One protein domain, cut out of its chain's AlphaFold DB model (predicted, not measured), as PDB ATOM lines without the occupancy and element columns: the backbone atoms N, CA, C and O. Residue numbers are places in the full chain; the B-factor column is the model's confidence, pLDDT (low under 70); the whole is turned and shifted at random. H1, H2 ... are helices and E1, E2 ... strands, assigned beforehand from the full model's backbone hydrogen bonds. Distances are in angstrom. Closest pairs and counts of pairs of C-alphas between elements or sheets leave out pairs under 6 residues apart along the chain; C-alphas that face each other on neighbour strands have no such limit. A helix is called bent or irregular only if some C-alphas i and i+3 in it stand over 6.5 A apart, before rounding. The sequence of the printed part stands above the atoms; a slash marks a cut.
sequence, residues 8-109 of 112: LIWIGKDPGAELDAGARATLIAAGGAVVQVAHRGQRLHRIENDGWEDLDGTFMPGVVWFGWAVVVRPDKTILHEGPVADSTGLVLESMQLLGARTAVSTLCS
ATOM      1  N   LEU A   8      44.964 -27.210 -25.373       90.56
ATOM      2  CA  LEU A   8      43.940 -28.184 -25.722       90.56
ATOM      3  C   LEU A   8      43.583 -28.943 -24.447       90.56
ATOM      4  O   LEU A   8      44.439 -29.598 -23.850       90.56
ATOM      5  N   ILE A   9      42.326 -28.846 -24.042       89.12
ATOM      6  CA  ILE A   9      41.779 -29.547 -22.892       89.12
ATOM      7  C   ILE A   9      40.722 -30.507 -23.400       89.12
ATOM      8  O   ILE A   9      39.849 -30.098 -24.154       89.12
ATOM      9  N   TRP A  10      40.765 -31.761 -22.979       86.56
ATOM     10  CA  TRP A  10      39.695 -32.712 -23.270       86.56
ATOM     11  C   TRP A  10      39.236 -33.388 -21.998       86.56
ATOM     12  O   TRP A  10      39.952 -33.425 -20.991       86.56
ATOM     13  N   ILE A  11      38.040 -33.955 -22.076       81.00
ATOM     14  CA  ILE A  11      37.415 -34.583 -20.932       81.00
ATOM     15  C   ILE A  11      37.077 -36.039 -21.204       81.00
ATOM     16  O   ILE A  11      36.400 -36.390 -22.174       81.00
ATOM     17  N   GLY A  12      37.504 -36.897 -20.281       73.75
ATOM     18  CA  GLY A  12      37.094 -38.287 -20.273       73.75
ATOM     19  C   GLY A  12      37.968 -39.131 -21.186       73.75
ATOM     20  O   GLY A  12      39.017 -39.590 -20.748       73.75
ATOM     21  N   LYS A  13      37.529 -39.369 -22.425       69.06
ATOM     22  CA  LYS A  13      38.209 -40.242 -23.394       69.06
ATOM     23  C   LYS A  13      39.552 -39.637 -23.815       69.06
ATOM     24  O   LYS A  13      39.595 -38.485 -24.228       69.06
ATOM     25  N   ASP A  14      40.626 -40.418 -23.711       67.62
ATOM     26  CA  ASP A  14      41.947 -40.050 -24.229       67.62
ATOM     27  C   ASP A  14      41.863 -39.720 -25.738       67.62
ATOM     28  O   ASP A  14      41.347 -40.548 -26.496       67.62
ATOM     29  N   PRO A  15      42.361 -38.555 -26.201       64.31
ATOM     30  CA  PRO A  15      42.473 -38.210 -27.611       64.31
ATOM     31  C   PRO A  15      43.556 -39.036 -28.308       64.31
ATOM     32  O   PRO A  15      43.780 -38.820 -29.493       64.31
ATOM     33  N   GLY A  16      44.250 -39.940 -27.602       57.91
ATOM     34  CA  GLY A  16      45.435 -40.707 -28.008       57.91
ATOM     35  C   GLY A  16      45.343 -41.585 -29.265       57.91
ATOM     36  O   GLY A  16      46.275 -42.333 -29.544       57.91
ATOM     37  N   ALA A  17      44.278 -41.475 -30.062       58.66
ATOM     38  CA  ALA A  17      44.220 -41.964 -31.446       58.66
ATOM     39  C   ALA A  17      43.692 -40.919 -32.462       58.66
ATOM     40  O   ALA A  17      43.734 -41.161 -33.663       58.66
ATOM     41  N   GLU A  18      43.190 -39.774 -31.993       65.38
ATOM     42  CA  GLU A  18      42.445 -38.758 -32.753       65.38
ATOM     43  C   GLU A  18      43.219 -37.424 -32.867       65.38
ATOM     44  O   GLU A  18      43.029 -36.678 -33.833       65.38
ATOM     45  N   LEU A  19      44.136 -37.123 -31.932       79.50
ATOM     46  CA  LEU A  19      45.069 -35.999 -32.061       79.50
ATOM     47  C   LEU A  19      46.305 -36.413 -32.869       79.50
ATOM     48  O   LEU A  19      47.171 -37.143 -32.383       79.50
ATOM     49  N   ASP A  20      46.410 -35.882 -34.084       84.94
ATOM     50  CA  ASP A  20      47.568 -36.057 -34.949       84.94
ATOM     51  C   ASP A  20      48.850 -35.525 -34.284       84.94
ATOM     52  O   ASP A  20      48.875 -34.458 -33.655       84.94
ATOM     53  N   ALA A  21      49.948 -36.266 -34.449       84.12
ATOM     54  CA  ALA A  21      51.235 -35.922 -33.856       84.12
ATOM     55  C   ALA A  21      51.769 -34.572 -34.368       84.12
ATOM     56  O   ALA A  21      52.412 -33.843 -33.608       84.12
ATOM     57  N   GLY A  22      51.474 -34.219 -35.622       86.44
ATOM     58  CA  GLY A  22      51.810 -32.933 -36.222       86.44
ATOM     59  C   GLY A  22      51.028 -31.788 -35.587       86.44
ATOM     60  O   GLY A  22      51.639 -30.820 -35.136       86.44
ATOM     61  N   ALA A  23      49.705 -31.921 -35.448       87.31
ATOM     62  CA  ALA A  23      48.880 -30.919 -34.766       87.31
ATOM     63  C   ALA A  23      49.312 -30.714 -33.304       87.31
ATOM     64  O   ALA A  23      49.456 -29.576 -32.844       87.31
ATOM     65  N   ARG A  24      49.615 -31.806 -32.587       88.25
ATOM     66  CA  ARG A  24      50.198 -31.734 -31.241       88.25
ATOM     67  C   ARG A  24      51.521 -30.972 -31.248       88.25
ATOM     68  O   ARG A  24      51.709 -30.074 -30.431       88.25
ATOM     69  N   ALA A  25      52.432 -31.303 -32.161       87.19
ATOM     70  CA  ALA A  25      53.722 -30.629 -32.269       87.19
ATOM     71  C   ALA A  25      53.569 -29.133 -32.581       87.19
ATOM     72  O   ALA A  25      54.258 -28.321 -31.970       87.19
ATOM     73  N   THR A  26      52.638 -28.752 -33.462       87.94
ATOM     74  CA  THR A  26      52.325 -27.347 -33.762       87.94
ATOM     75  C   THR A  26      51.854 -26.595 -32.519       87.94
ATOM     76  O   THR A  26      52.342 -25.499 -32.250       87.94
ATOM     77  N   LEU A  27      50.949 -27.188 -31.734       87.12
ATOM     78  CA  LEU A  27      50.462 -26.580 -30.497       87.12
ATOM     79  C   LEU A  27      51.591 -26.389 -29.475       87.12
ATOM     80  O   LEU A  27      51.734 -25.301 -28.923       87.12
ATOM     81  N   ILE A  28      52.421 -27.416 -29.254       88.19
ATOM     82  CA  ILE A  28      53.570 -27.333 -28.337       88.19
ATOM     83  C   ILE A  28      54.598 -26.298 -28.826       88.19
ATOM     84  O   ILE A  28      55.103 -25.513 -28.027       88.19
ATOM     85  N   ALA A  29      54.878 -26.239 -30.132       86.12
ATOM     86  CA  ALA A  29      55.792 -25.257 -30.721       86.12
ATOM     87  C   ALA A  29      55.296 -23.810 -30.554       86.12
ATOM     88  O   ALA A  29      56.102 -22.893 -30.424       86.12
ATOM     89  N   ALA A  30      53.977 -23.607 -30.488       83.62
ATOM     90  CA  ALA A  30      53.360 -22.325 -30.155       83.62
ATOM     91  C   ALA A  30      53.381 -22.000 -28.644       83.62
ATOM     92  O   ALA A  30      52.749 -21.038 -28.206       83.62
ATOM     93  N   GLY A  31      54.078 -22.806 -27.835       86.19
ATOM     94  CA  GLY A  31      54.120 -22.690 -26.377       86.19
ATOM     95  C   GLY A  31      52.862 -23.212 -25.683       86.19
ATOM     96  O   GLY A  31      52.633 -22.885 -24.518       86.19
ATOM     97  N   GLY A  32      52.020 -23.965 -26.396       88.75
ATOM     98  CA  GLY A  32      50.791 -24.525 -25.861       88.75
ATOM     99  C   GLY A  32      50.981 -25.834 -25.093       88.75
ATOM    100  O   GLY A  32      52.066 -26.410 -25.055       88.75
ATOM    101  N   ALA A  33      49.898 -26.313 -24.485       89.12
ATOM    102  CA  ALA A  33      49.851 -27.535 -23.690       89.12
ATOM    103  C   ALA A  33      48.641 -28.409 -24.050       89.12
ATOM    104  O   ALA A  33      47.661 -27.949 -24.634       89.12
ATOM    105  N   VAL A  34      48.714 -29.684 -23.682       87.19
ATOM    106  CA  VAL A  34      47.683 -30.699 -23.923       87.19
ATOM    107  C   VAL A  34      47.360 -31.293 -22.554       87.19
ATOM    108  O   VAL A  34      48.233 -31.905 -21.946       87.19
ATOM    109  N   VAL A  35      46.157 -31.034 -22.033       86.75
ATOM    110  CA  VAL A  35      45.754 -31.380 -20.660       86.75
ATOM    111  C   VAL A  35      44.465 -32.197 -20.653       86.75
ATOM    112  O   VAL A  35      43.441 -31.755 -21.168       86.75
ATOM    113  N   GLN A  36      44.474 -33.355 -19.996       85.06
ATOM    114  CA  GLN A  36      43.226 -34.044 -19.675       85.06
ATOM    115  C   GLN A  36      42.602 -33.432 -18.426       85.06
ATOM    116  O   GLN A  36      43.288 -33.276 -17.419       85.06
ATOM    117  N   VAL A  37      41.296 -33.189 -18.450       85.69
ATOM    118  CA  VAL A  37      40.498 -33.034 -17.230       85.69
ATOM    119  C   VAL A  37      39.620 -34.271 -17.080       85.69
ATOM    120  O   VAL A  37      38.748 -34.544 -17.898       85.69
ATOM    121  N   ALA A  38      39.885 -35.073 -16.061       82.56
ATOM    122  CA  ALA A  38      39.134 -36.272 -15.738       82.56
ATOM    123  C   ALA A  38      38.008 -35.956 -14.744       82.56
ATOM    124  O   ALA A  38      38.139 -35.071 -13.893       82.56
ATOM    125  N   HIS A  39      36.920 -36.726 -14.804       78.19
ATOM    126  CA  HIS A  39      35.895 -36.670 -13.763       78.19
ATOM    127  C   HIS A  39      36.452 -37.136 -12.417       78.19
ATOM    128  O   HIS A  39      37.366 -37.973 -12.356       78.19
ATOM    129  N   ARG A  40      35.815 -36.676 -11.335       80.69
ATOM    130  CA  ARG A  40      36.113 -37.160  -9.992       80.69
ATOM    131  C   ARG A  40      36.059 -38.687  -9.917       80.69
ATOM    132  O   ARG A  40      35.042 -39.303 -10.228       80.69
ATOM    133  N   GLY A  41      37.160 -39.305  -9.495       76.50
ATOM    134  CA  GLY A  41      37.285 -40.756  -9.351       76.50
ATOM    135  C   GLY A  41      37.349 -41.546 -10.666       76.50
ATOM    136  O   GLY A  41      37.297 -42.777 -10.629       76.50
ATOM    137  N   GLN A  42      37.480 -40.891 -11.826       74.00
ATOM    138  CA  GLN A  42      37.595 -41.579 -13.115       74.00
ATOM    139  C   GLN A  42      38.870 -42.432 -13.166       74.00
ATOM    140  O   GLN A  42      39.977 -41.896 -13.129       74.00
ATOM    141  N   ARG A  43      38.715 -43.757 -13.287       73.12
ATOM    142  CA  ARG A  43      39.827 -44.720 -13.446       73.12
ATOM    143  C   ARG A  43      40.021 -45.182 -14.892       73.12
ATOM    144  O   ARG A  43      41.139 -45.470 -15.293       73.12
ATOM    145  N   LEU A  44      38.942 -45.254 -15.668       67.31
ATOM    146  CA  LEU A  44      38.968 -45.640 -17.083       67.31
ATOM    147  C   LEU A  44      39.321 -44.427 -17.953       67.31
ATOM    148  O   LEU A  44      38.812 -43.336 -17.710       67.31
ATOM    149  N   HIS A  45      40.165 -44.614 -18.972       70.88
ATOM    150  CA  HIS A  45      40.597 -43.570 -19.922       70.88
ATOM    151  C   HIS A  45      41.368 -42.380 -19.317       70.88
ATOM    152  O   HIS A  45      41.534 -41.365 -19.986       70.88
ATOM    153  N   ARG A  46      41.840 -42.482 -18.068       71.44
ATOM    154  CA  ARG A  46      42.717 -41.471 -17.461       71.44
ATOM    155  C   ARG A  46      44.146 -41.666 -17.982       71.44
ATOM    156  O   ARG A  46      44.636 -42.793 -17.974       71.44
ATOM    157  N   ILE A  47      44.807 -40.587 -18.393       73.81
ATOM    158  CA  ILE A  47      46.242 -40.592 -18.686       73.81
ATOM    159  C   ILE A  47      47.026 -40.796 -17.386       73.81
ATOM    160  O   ILE A  47      46.669 -40.253 -16.341       73.81
ATOM    161  N   GLU A  48      48.087 -41.599 -17.434       65.62
ATOM    162  CA  GLU A  48      48.820 -41.995 -16.224       65.62
ATOM    163  C   GLU A  48      49.534 -40.821 -15.535       65.62
ATOM    164  O   GLU A  48      49.723 -40.864 -14.322       65.62
ATOM    165  N   ASN A  49      49.887 -39.763 -16.275       63.00
ATOM    166  CA  ASN A  49      50.614 -38.599 -15.763       63.00
ATOM    167  C   ASN A  49      50.026 -37.278 -16.294       63.00
ATOM    168  O   ASN A  49      49.534 -37.225 -17.417       63.00
ATOM    169  N   ASP A  50      50.104 -36.216 -15.485       64.06
ATOM    170  CA  ASP A  50      49.767 -34.819 -15.825       64.06
ATOM    171  C   ASP A  50      48.297 -34.509 -16.191       64.06
ATOM    172  O   ASP A  50      47.982 -33.422 -16.683       64.06
ATOM    173  N   GLY A  51      47.372 -35.423 -15.887       73.00
ATOM    174  CA  GLY A  51      45.930 -35.170 -15.939       73.00
ATOM    175  C   GLY A  51      45.425 -34.419 -14.705       73.00
ATOM    176  O   GLY A  51      45.916 -34.604 -13.591       73.00
ATOM    177  N   TRP A  52      44.430 -33.558 -14.890       82.00
ATOM    178  CA  TRP A  52      43.749 -32.836 -13.815       82.00
ATOM    179  C   TRP A  52      42.415 -33.509 -13.500       82.00
ATOM    180  O   TRP A  52      41.856 -34.206 -14.340       82.00
ATOM    181  N   GLU A  53      41.892 -33.313 -12.293       82.06
ATOM    182  CA  GLU A  53      40.615 -33.888 -11.860       82.06
ATOM    183  C   GLU A  53      39.640 -32.773 -11.479       82.06
ATOM    184  O   GLU A  53      39.983 -31.895 -10.687       82.06
ATOM    185  N   ASP A  54      38.426 -32.805 -12.033       81.50
ATOM    186  CA  ASP A  54      37.347 -31.899 -11.629       81.50
ATOM    187  C   ASP A  54      36.681 -32.427 -10.350       81.50
ATOM    188  O   ASP A  54      35.815 -33.305 -10.393       81.50
ATOM    189  N   LEU A  55      37.137 -31.929  -9.197       78.50
ATOM    190  CA  LEU A  55      36.698 -32.389  -7.872       78.50
ATOM    191  C   LEU A  55      35.283 -31.925  -7.507       78.50
ATOM    192  O   LEU A  55      34.550 -32.666  -6.841       78.50
ATOM    193  N   ASP A  56      34.919 -30.723  -7.948       74.75
ATOM    194  CA  ASP A  56      33.677 -30.044  -7.566       74.75
ATOM    195  C   ASP A  56      32.621 -30.079  -8.680       74.75
ATOM    196  O   ASP A  56      31.507 -29.599  -8.487       74.75
ATOM    197  N   GLY A  57      32.956 -30.622  -9.857       66.81
ATOM    198  CA  GLY A  57      32.067 -30.604 -11.022       66.81
ATOM    199  C   GLY A  57      31.863 -29.198 -11.593       66.81
ATOM    200  O   GLY A  57      30.902 -28.953 -12.320       66.81
ATOM    201  N   THR A  58      32.723 -28.245 -11.220       73.81
ATOM    202  CA  THR A  58      32.591 -26.834 -11.620       73.81
ATOM    203  C   THR A  58      33.151 -26.608 -13.017       73.81
ATOM    204  O   THR A  58      32.661 -25.749 -13.747       73.81
ATOM    205  N   PHE A  59      34.164 -27.386 -13.406       69.56
ATOM    206  CA  PHE A  59      34.712 -27.344 -14.760       69.56
ATOM    207  C   PHE A  59      33.767 -28.030 -15.757       69.56
ATOM    208  O   PHE A  59      33.699 -27.654 -16.926       69.56
ATOM    209  N   MET A  60      32.989 -28.996 -15.268       69.44
ATOM    210  CA  MET A  60      31.982 -29.744 -16.007       69.44
ATOM    211  C   MET A  60      30.578 -29.590 -15.410       69.44
ATOM    212  O   MET A  60      30.027 -30.556 -14.870       69.44
ATOM    213  N   PRO A  61      29.940 -28.415 -15.528       64.56
ATOM    214  CA  PRO A  61      28.634 -28.169 -14.928       64.56
ATOM    215  C   PRO A  61      27.506 -28.833 -15.737       64.56
ATOM    216  O   PRO A  61      26.674 -28.154 -16.319       64.56
ATOM    217  N   GLY A  62      27.488 -30.163 -15.853       59.97
ATOM    218  CA  GLY A  62      26.421 -30.956 -16.487       59.97
ATOM    219  C   GLY A  62      26.168 -30.727 -17.989       59.97
ATOM    220  O   GLY A  62      25.449 -31.514 -18.598       59.97
ATOM    221  N   VAL A  63      26.746 -29.686 -18.597       60.50
ATOM    222  CA  VAL A  63      26.608 -29.333 -20.022       60.50
ATOM    223  C   VAL A  63      27.770 -29.813 -20.885       60.50
ATOM    224  O   VAL A  63      27.579 -30.008 -22.079       60.50
ATOM    225  N   VAL A  64      28.951 -30.046 -20.306       67.00
ATOM    226  CA  VAL A  64      30.102 -30.566 -21.055       67.00
ATOM    227  C   VAL A  64      30.035 -32.087 -21.062       67.00
ATOM    228  O   VAL A  64      30.069 -32.727 -20.009       67.00
ATOM    229  N   TRP A  65      29.877 -32.661 -22.251       71.50
ATOM    230  CA  TRP A  65      29.661 -34.095 -22.406       71.50
ATOM    231  C   TRP A  65      30.993 -34.843 -22.359       71.50
ATOM    232  O   TRP A  65      32.049 -34.313 -22.703       71.50
ATOM    233  N   PHE A  66      30.954 -36.098 -21.917       75.94
ATOM    234  CA  PHE A  66      32.108 -36.987 -22.010       75.94
ATOM    235  C   PHE A  66      32.609 -37.050 -23.463       75.94
ATOM    236  O   PHE A  66      31.809 -37.245 -24.378       75.94
ATOM    237  N   GLY A  67      33.922 -36.917 -23.676       81.56
ATOM    238  CA  GLY A  67      34.498 -36.888 -25.022       81.56
ATOM    239  C   GLY A  67      34.360 -35.536 -25.723       81.56
ATOM    240  O   GLY A  67      34.278 -35.500 -26.947       81.56
ATOM    241  N   TRP A  68      34.332 -34.439 -24.968       86.94
ATOM    242  CA  TRP A  68      34.429 -33.071 -25.481       86.94
ATOM    243  C   TRP A  68      35.858 -32.536 -25.336       86.94
ATOM    244  O   TRP A  68      36.570 -32.897 -24.393       86.94
ATOM    245  N   ALA A  69      36.267 -31.667 -26.254       90.06
ATOM    246  CA  ALA A  69      37.557 -31.001 -26.268       90.06
ATOM    247  C   ALA A  69      37.403 -29.504 -26.552       90.06
ATOM    248  O   ALA A  69      36.519 -29.078 -27.289       90.06
ATOM    249  N   VAL A  70      38.286 -28.704 -25.959       91.25
ATOM    250  CA  VAL A  70      38.294 -27.245 -26.047       91.25
ATOM    251  C   VAL A  70      39.721 -26.736 -26.230       91.25
ATOM    252  O   VAL A  70      40.644 -27.186 -25.554       91.25
ATOM    253  N   VAL A  71      39.916 -25.767 -27.123       91.62
ATOM    254  CA  VAL A  71      41.164 -25.006 -27.239       91.62
ATOM    255  C   VAL A  71      40.983 -23.676 -26.524       91.62
ATOM    256  O   VAL A  71      40.112 -22.881 -26.875       91.62
ATOM    257  N   VAL A  72      41.813 -23.419 -25.519       91.19
ATOM    258  CA  VAL A  72      41.670 -22.295 -24.591       91.19
ATOM    259  C   VAL A  72      42.881 -21.378 -24.668       91.19
ATOM    260  O   VAL A  72      44.026 -21.826 -24.723       91.19
ATOM    261  N   ARG A  73      42.631 -20.069 -24.654       90.19
ATOM    262  CA  ARG A  73      43.660 -19.026 -24.591       90.19
ATOM    263  C   ARG A  73      44.191 -18.824 -23.162       90.19
ATOM    264  O   ARG A  73      43.540 -19.208 -22.186       90.19
ATOM    265  N   PRO A  74      45.347 -18.157 -22.991       87.38
ATOM    266  CA  PRO A  74      45.892 -17.862 -21.663       87.38
ATOM    267  C   PRO A  74      44.914 -17.094 -20.761       87.38
ATOM    268  O   PRO A  74      44.857 -17.357 -19.556       87.38
ATOM    269  N   ASP A  75      44.094 -16.222 -21.358       87.50
ATOM    270  CA  ASP A  75      43.038 -15.427 -20.713       87.50
ATOM    271  C   ASP A  75      41.748 -16.213 -20.407       87.50
ATOM    272  O   ASP A  75      40.767 -15.624 -19.966       87.50
ATOM    273  N   LYS A  76      41.761 -17.542 -20.589       84.00
ATOM    274  CA  LYS A  76      40.644 -18.471 -20.330       84.00
ATOM    275  C   LYS A  76      39.478 -18.370 -21.311       84.00
ATOM    276  O   LYS A  76      38.446 -18.996 -21.093       84.00
ATOM    277  N   THR A  77      39.669 -17.676 -22.429       88.50
ATOM    278  CA  THR A  77      38.704 -17.675 -23.533       88.50
ATOM    279  C   THR A  77      38.766 -18.994 -24.301       88.50
ATOM    280  O   THR A  77      39.851 -19.406 -24.718       88.50
ATOM    281  N   ILE A  78      37.614 -19.622 -24.544       90.12
ATOM    282  CA  ILE A  78      37.489 -20.760 -25.466       90.12
ATOM    283  C   ILE A  78      37.553 -20.222 -26.900       90.12
ATOM    284  O   ILE A  78      36.804 -19.315 -27.257       90.12
ATOM    285  N   LEU A  79      38.480 -20.746 -27.700       91.25
ATOM    286  CA  LEU A  79      38.646 -20.375 -29.106       91.25
ATOM    287  C   LEU A  79      37.866 -21.315 -30.026       91.25
ATOM    288  O   LEU A  79      37.170 -20.846 -30.917       91.25
ATOM    289  N   HIS A  80      37.970 -22.618 -29.771       92.88
ATOM    290  CA  HIS A  80      37.187 -23.654 -30.432       92.88
ATOM    291  C   HIS A  80      36.828 -24.742 -29.431       92.88
ATOM    292  O   HIS A  80      37.576 -24.995 -28.484       92.88
ATOM    293  N   GLU A  81      35.707 -25.403 -29.677       91.06
ATOM    294  CA  GLU A  81      35.273 -26.569 -28.929       91.06
ATOM    295  C   GLU A  81      34.519 -27.551 -29.818       91.06
ATOM    296  O   GLU A  81      33.978 -27.169 -30.856       91.06
ATOM    297  N   GLY A  82      34.493 -28.814 -29.411       90.06
ATOM    298  CA  GLY A  82      33.817 -29.863 -30.155       90.06
ATOM    299  C   GLY A  82      34.073 -31.252 -29.580       90.06
ATOM    300  O   GLY A  82      34.695 -31.396 -28.525       90.06
ATOM    301  N   PRO A  83      33.614 -32.301 -30.278       88.88
ATOM    302  CA  PRO A  83      33.971 -33.675 -29.958       88.88
ATOM    303  C   PRO A  83      35.492 -33.874 -29.919       88.88
ATOM    304  O   PRO A  83      36.231 -33.327 -30.736       88.88
ATOM    305  N   VAL A  84      35.971 -34.723 -29.011       88.12
ATOM    306  CA  VAL A  84      37.398 -35.070 -28.889       88.12
ATOM    307  C   VAL A  84      37.955 -35.702 -30.172       88.12
ATOM    308  O   VAL A  84      39.129 -35.498 -30.483       88.12
ATOM    309  N   ALA A  85      37.093 -36.336 -30.973       87.06
ATOM    310  CA  ALA A  85      37.421 -36.861 -32.299       87.06
ATOM    311  C   ALA A  85      37.915 -35.792 -33.276       87.06
ATOM    312  O   ALA A  85      38.735 -36.083 -34.143       87.06
ATOM    313  N   ASP A  86      37.495 -34.546 -33.076       90.38
ATOM    314  CA  ASP A  86      37.833 -33.431 -33.950       90.38
ATOM    315  C   ASP A  86      39.042 -32.636 -33.429       90.38
ATOM    316  O   ASP A  86      39.400 -31.606 -34.001       90.38
ATOM    317  N   SER A  87      39.724 -33.111 -32.372       90.00
ATOM    318  CA  SER A  87      40.822 -32.398 -31.690       90.00
ATOM    319  C   SER A  87      41.892 -31.858 -32.644       90.00
ATOM    320  O   SER A  87      42.382 -30.744 -32.461       90.00
ATOM    321  N   THR A  88      42.241 -32.622 -33.682       91.25
ATOM    322  CA  THR A  88      43.197 -32.192 -34.713       91.25
ATOM    323  C   THR A  88      42.701 -30.955 -35.465       91.25
ATOM    324  O   THR A  88      43.444 -29.981 -35.600       91.25
ATOM    325  N   GLY A  89      41.443 -30.960 -35.914       91.50
ATOM    326  CA  GLY A  89      40.820 -29.824 -36.595       91.50
ATOM    327  C   GLY A  89      40.730 -28.603 -35.685       91.50
ATOM    328  O   GLY A  89      41.218 -27.537 -36.051       91.50
ATOM    329  N   LEU A  90      40.241 -28.789 -34.452       92.38
ATOM    330  CA  LEU A  90      40.115 -27.713 -33.460       92.38
ATOM    331  C   LEU A  90      41.453 -26.996 -33.219       92.38
ATOM    332  O   LEU A  90      41.498 -25.765 -33.131       92.38
ATOM    333  N   VAL A  91      42.557 -27.746 -33.127       91.12
ATOM    334  CA  VAL A  91      43.903 -27.175 -32.970       91.12
ATOM    335  C   VAL A  91      44.335 -26.424 -34.225       91.12
ATOM    336  O   VAL A  91      44.765 -25.275 -34.122       91.12
ATOM    337  N   LEU A  92      44.224 -27.029 -35.408       91.62
ATOM    338  CA  LEU A  92      44.679 -26.400 -36.652       91.62
ATOM    339  C   LEU A  92      43.886 -25.130 -36.986       91.62
ATOM    340  O   LEU A  92      44.486 -24.120 -37.352       91.62
ATOM    341  N   GLU A  93      42.568 -25.143 -36.810       93.00
ATOM    342  CA  GLU A  93      41.698 -23.978 -37.009       93.00
ATOM    343  C   GLU A  93      42.007 -22.870 -35.999       93.00
ATOM    344  O   GLU A  93      42.112 -21.696 -36.359       93.00
ATOM    345  N   SER A  94      42.258 -23.237 -34.739       91.81
ATOM    346  CA  SER A  94      42.719 -22.298 -33.710       91.81
ATOM    347  C   SER A  94      44.033 -21.621 -34.098       91.81
ATOM    348  O   SER A  94      44.168 -20.401 -33.983       91.81
ATOM    349  N   MET A  95      44.996 -22.397 -34.599       88.75
ATOM    350  CA  MET A  95      46.281 -21.875 -35.059       88.75
ATOM    351  C   MET A  95      46.126 -20.982 -36.292       88.75
ATOM    352  O   MET A  95      46.778 -19.942 -36.368       88.75
ATOM    353  N   GLN A  96      45.232 -21.328 -37.222       89.69
ATOM    354  CA  GLN A  96      44.915 -20.492 -38.381       89.69
ATOM    355  C   GLN A  96      44.288 -19.157 -37.969       89.69
ATOM    356  O   GLN A  96      44.751 -18.114 -38.425       89.69
ATOM    357  N   LEU A  97      43.298 -19.156 -37.068       86.50
ATOM    358  CA  LEU A  97      42.685 -17.922 -36.564       86.50
ATOM    359  C   LEU A  97      43.710 -17.014 -35.881       86.50
ATOM    360  O   LEU A  97      43.719 -15.801 -36.099       86.50
ATOM    361  N   LEU A  98      44.586 -17.590 -35.057       84.56
ATOM    362  CA  LEU A  98      45.608 -16.825 -34.350       84.56
ATOM    363  C   LEU A  98      46.708 -16.343 -35.299       84.56
ATOM    364  O   LEU A  98      47.120 -15.196 -35.184       84.56
ATOM    365  N   GLY A  99      47.120 -17.143 -36.284       74.62
ATOM    366  CA  GLY A  99      48.066 -16.747 -37.333       74.62
ATOM    367  C   GLY A  99      47.524 -15.651 -38.257       74.62
ATOM    368  O   GLY A  99      48.236 -14.691 -38.555       74.62
ATOM    369  N   ALA A 100      46.241 -15.722 -38.627       56.03
ATOM    370  CA  ALA A 100      45.545 -14.669 -39.366       56.03
ATOM    371  C   ALA A 100      45.483 -13.359 -38.560       56.03
ATOM    372  O   ALA A 100      45.621 -12.269 -39.117       56.03
ATOM    373  N   ARG A 101      45.337 -13.451 -37.233       49.84
ATOM    374  CA  ARG A 101      45.310 -12.283 -36.344       49.84
ATOM    375  C   ARG A 101      46.702 -11.724 -36.042       49.84
ATOM    376  O   ARG A 101      46.833 -10.508 -35.922       49.84
ATOM    377  N   THR A 102      47.741 -12.561 -35.989       46.09
ATOM    378  CA  THR A 102      49.137 -12.106 -35.874       46.09
ATOM    379  C   THR A 102      49.534 -11.286 -37.100       46.09
ATOM    380  O   THR A 102      50.070 -10.196 -36.938       46.09
ATOM    381  N   ALA A 103      49.165 -11.720 -38.312       43.22
ATOM    382  CA  ALA A 103      49.420 -10.956 -39.537       43.22
ATOM    383  C   ALA A 103      48.743  -9.567 -39.538       43.22
ATOM    384  O   ALA A 103      49.348  -8.579 -39.952       43.22
ATOM    385  N   VAL A 104      47.515  -9.463 -39.016       44.16
ATOM    386  CA  VAL A 104      46.790  -8.182 -38.907       44.16
ATOM    387  C   VAL A 104      47.335  -7.299 -37.772       44.16
ATOM    388  O   VAL A 104      47.382  -6.078 -37.912       44.16
ATOM    389  N   SER A 105      47.810  -7.884 -36.667       46.28
ATOM    390  CA  SER A 105      48.413  -7.134 -35.553       46.28
ATOM    391  C   SER A 105      49.791  -6.556 -35.897       46.28
ATOM    392  O   SER A 105      50.144  -5.485 -35.395       46.28
ATOM    393  N   THR A 106      50.570  -7.222 -36.755       43.88
ATOM    394  CA  THR A 106      51.883  -6.720 -37.195       43.88
ATOM    395  C   THR A 106      51.753  -5.540 -38.164       43.88
ATOM    396  O   THR A 106      52.609  -4.660 -38.164       43.88
ATOM    397  N   LEU A 107      50.651  -5.435 -38.918       47.97
ATOM    398  CA  LEU A 107      50.424  -4.293 -39.816       47.97
ATOM    399  C   LEU A 107      50.111  -2.982 -39.071       47.97
ATOM    400  O   LEU A 107      50.388  -1.902 -39.583       47.97
ATOM    401  N   CYS A 108      49.561  -3.053 -37.854       39.31
ATOM    402  CA  CYS A 108      49.219  -1.861 -37.066       39.31
ATOM    403  C   CYS A 108      50.385  -1.336 -36.206       39.31
ATOM    404  O   CYS A 108      50.298  -0.240 -35.659       39.31
ATOM    405  N   SER A 109      51.483  -2.089 -36.092       46.75
ATOM    406  CA  SER A 109      52.692  -1.691 -35.349       46.75
ATOM    407  C   SER A 109      53.795  -1.100 -36.244       46.75
ATOM    408  O   SER A 109      54.887  -0.824 -35.760       46.75
TER     409      SER A 109
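What this domain is: This is residues 8 to 109 of the 112 residues of an uncharacterized protein of Burkholderia sp. Bp5365 (UniProt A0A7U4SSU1). A strongly twisted sheet of five strands has one long helix, H2, packed along one of its faces over E4 and E5, and residues 99 to 109 stick out past the body as an arm that makes the length. The short helix H1 packs beside the near part of H2 and only grazes the sheet, while two long loops, residues 40 to 51 and 55 to 67, lead into and out of the edge strand E3. The printed part has 102 residues with two named helices and five named strands, along the chain E1 H1 E2 E3 E4 E5 H2; the sheet's order is E3 E2 E1 E4 E5, mixed, and the class is mixed, helices and strands. It is compact, with a radius of gyration of the C-alphas of 14.6 A, and spans 49 by 27 by 21 A.

Where its parts are: Find C-alpha 8 at (43.940, -28.184, -25.722), where E1, residues 8 to 11, begins. H1 holds residues 21 to 29, 12.0 A long. E2, residues 33 to 39, runs 19.4 A, and E3 is residues 52 to 54. E4, residues 68 to 72, measures 13.0 A, and E5, residues 78 to 83, measures 14.1 A. H2 starts at C-alpha 84, (37.398, -35.070, -28.889), and runs 35.2 A to C-alpha 107 at (50.424, -4.293, -39.816). It is irregular, with C-alphas 85 and 88 7.8 A apart, and has a kink of 26 degrees near residue 91.

How they stand to each other: Start at E1, parallel to E2 at 15 degrees, with N 35 and O 8 2.9 A apart. E1, H1 and E2 form a strand-helix-strand unit, two parallel neighbour strands with a helix between, and its crossover is right-handed. E2 is staggered, pairing with E1 over residues 34 to 37 and with E3 over 37 to 39; E3 is parallel to it, with N 52 and O 36 at 2.8 A. On the other side of E1, E4 is antiparallel, with N 9 and O 70 at 2.8 A. E4 and E5 are a hairpin, with N 71 and O 80 at 2.8 A. H2 is on the sheet, two layers with the helix on one face, at a height over the sheet of 8.3 A, and runs along the strands, at 15 degrees to E5 on the local plane; their closest C-alphas, His 80 and Leu 90, are 5.8 A apart. H1 touches H2 residues 88 to 95 alone, closest at the C-alphas of Ala 23 and Thr 88, 5.8 A, at a steep tilt of 39 degrees, the same way. Every O i to N i+4 pair is within hydrogen-bond range in H1, and 17 of 20 are in H2.

The domain as a whole: Look for the two farthest C-alphas at Arg 43 and Ser 109, 50.0 A apart. The printed part has no cut. The links E2 to E3 and E3 to E4 are long. Residues 99 to 109 stand free, of which 99 to 107 belong to H2; the body without them spans 35 by 25 by 20 A. The mean pLDDT of the printed part is 77.8, and low stretches include residues 13 to 18, 59 to 64 and 100 to 109.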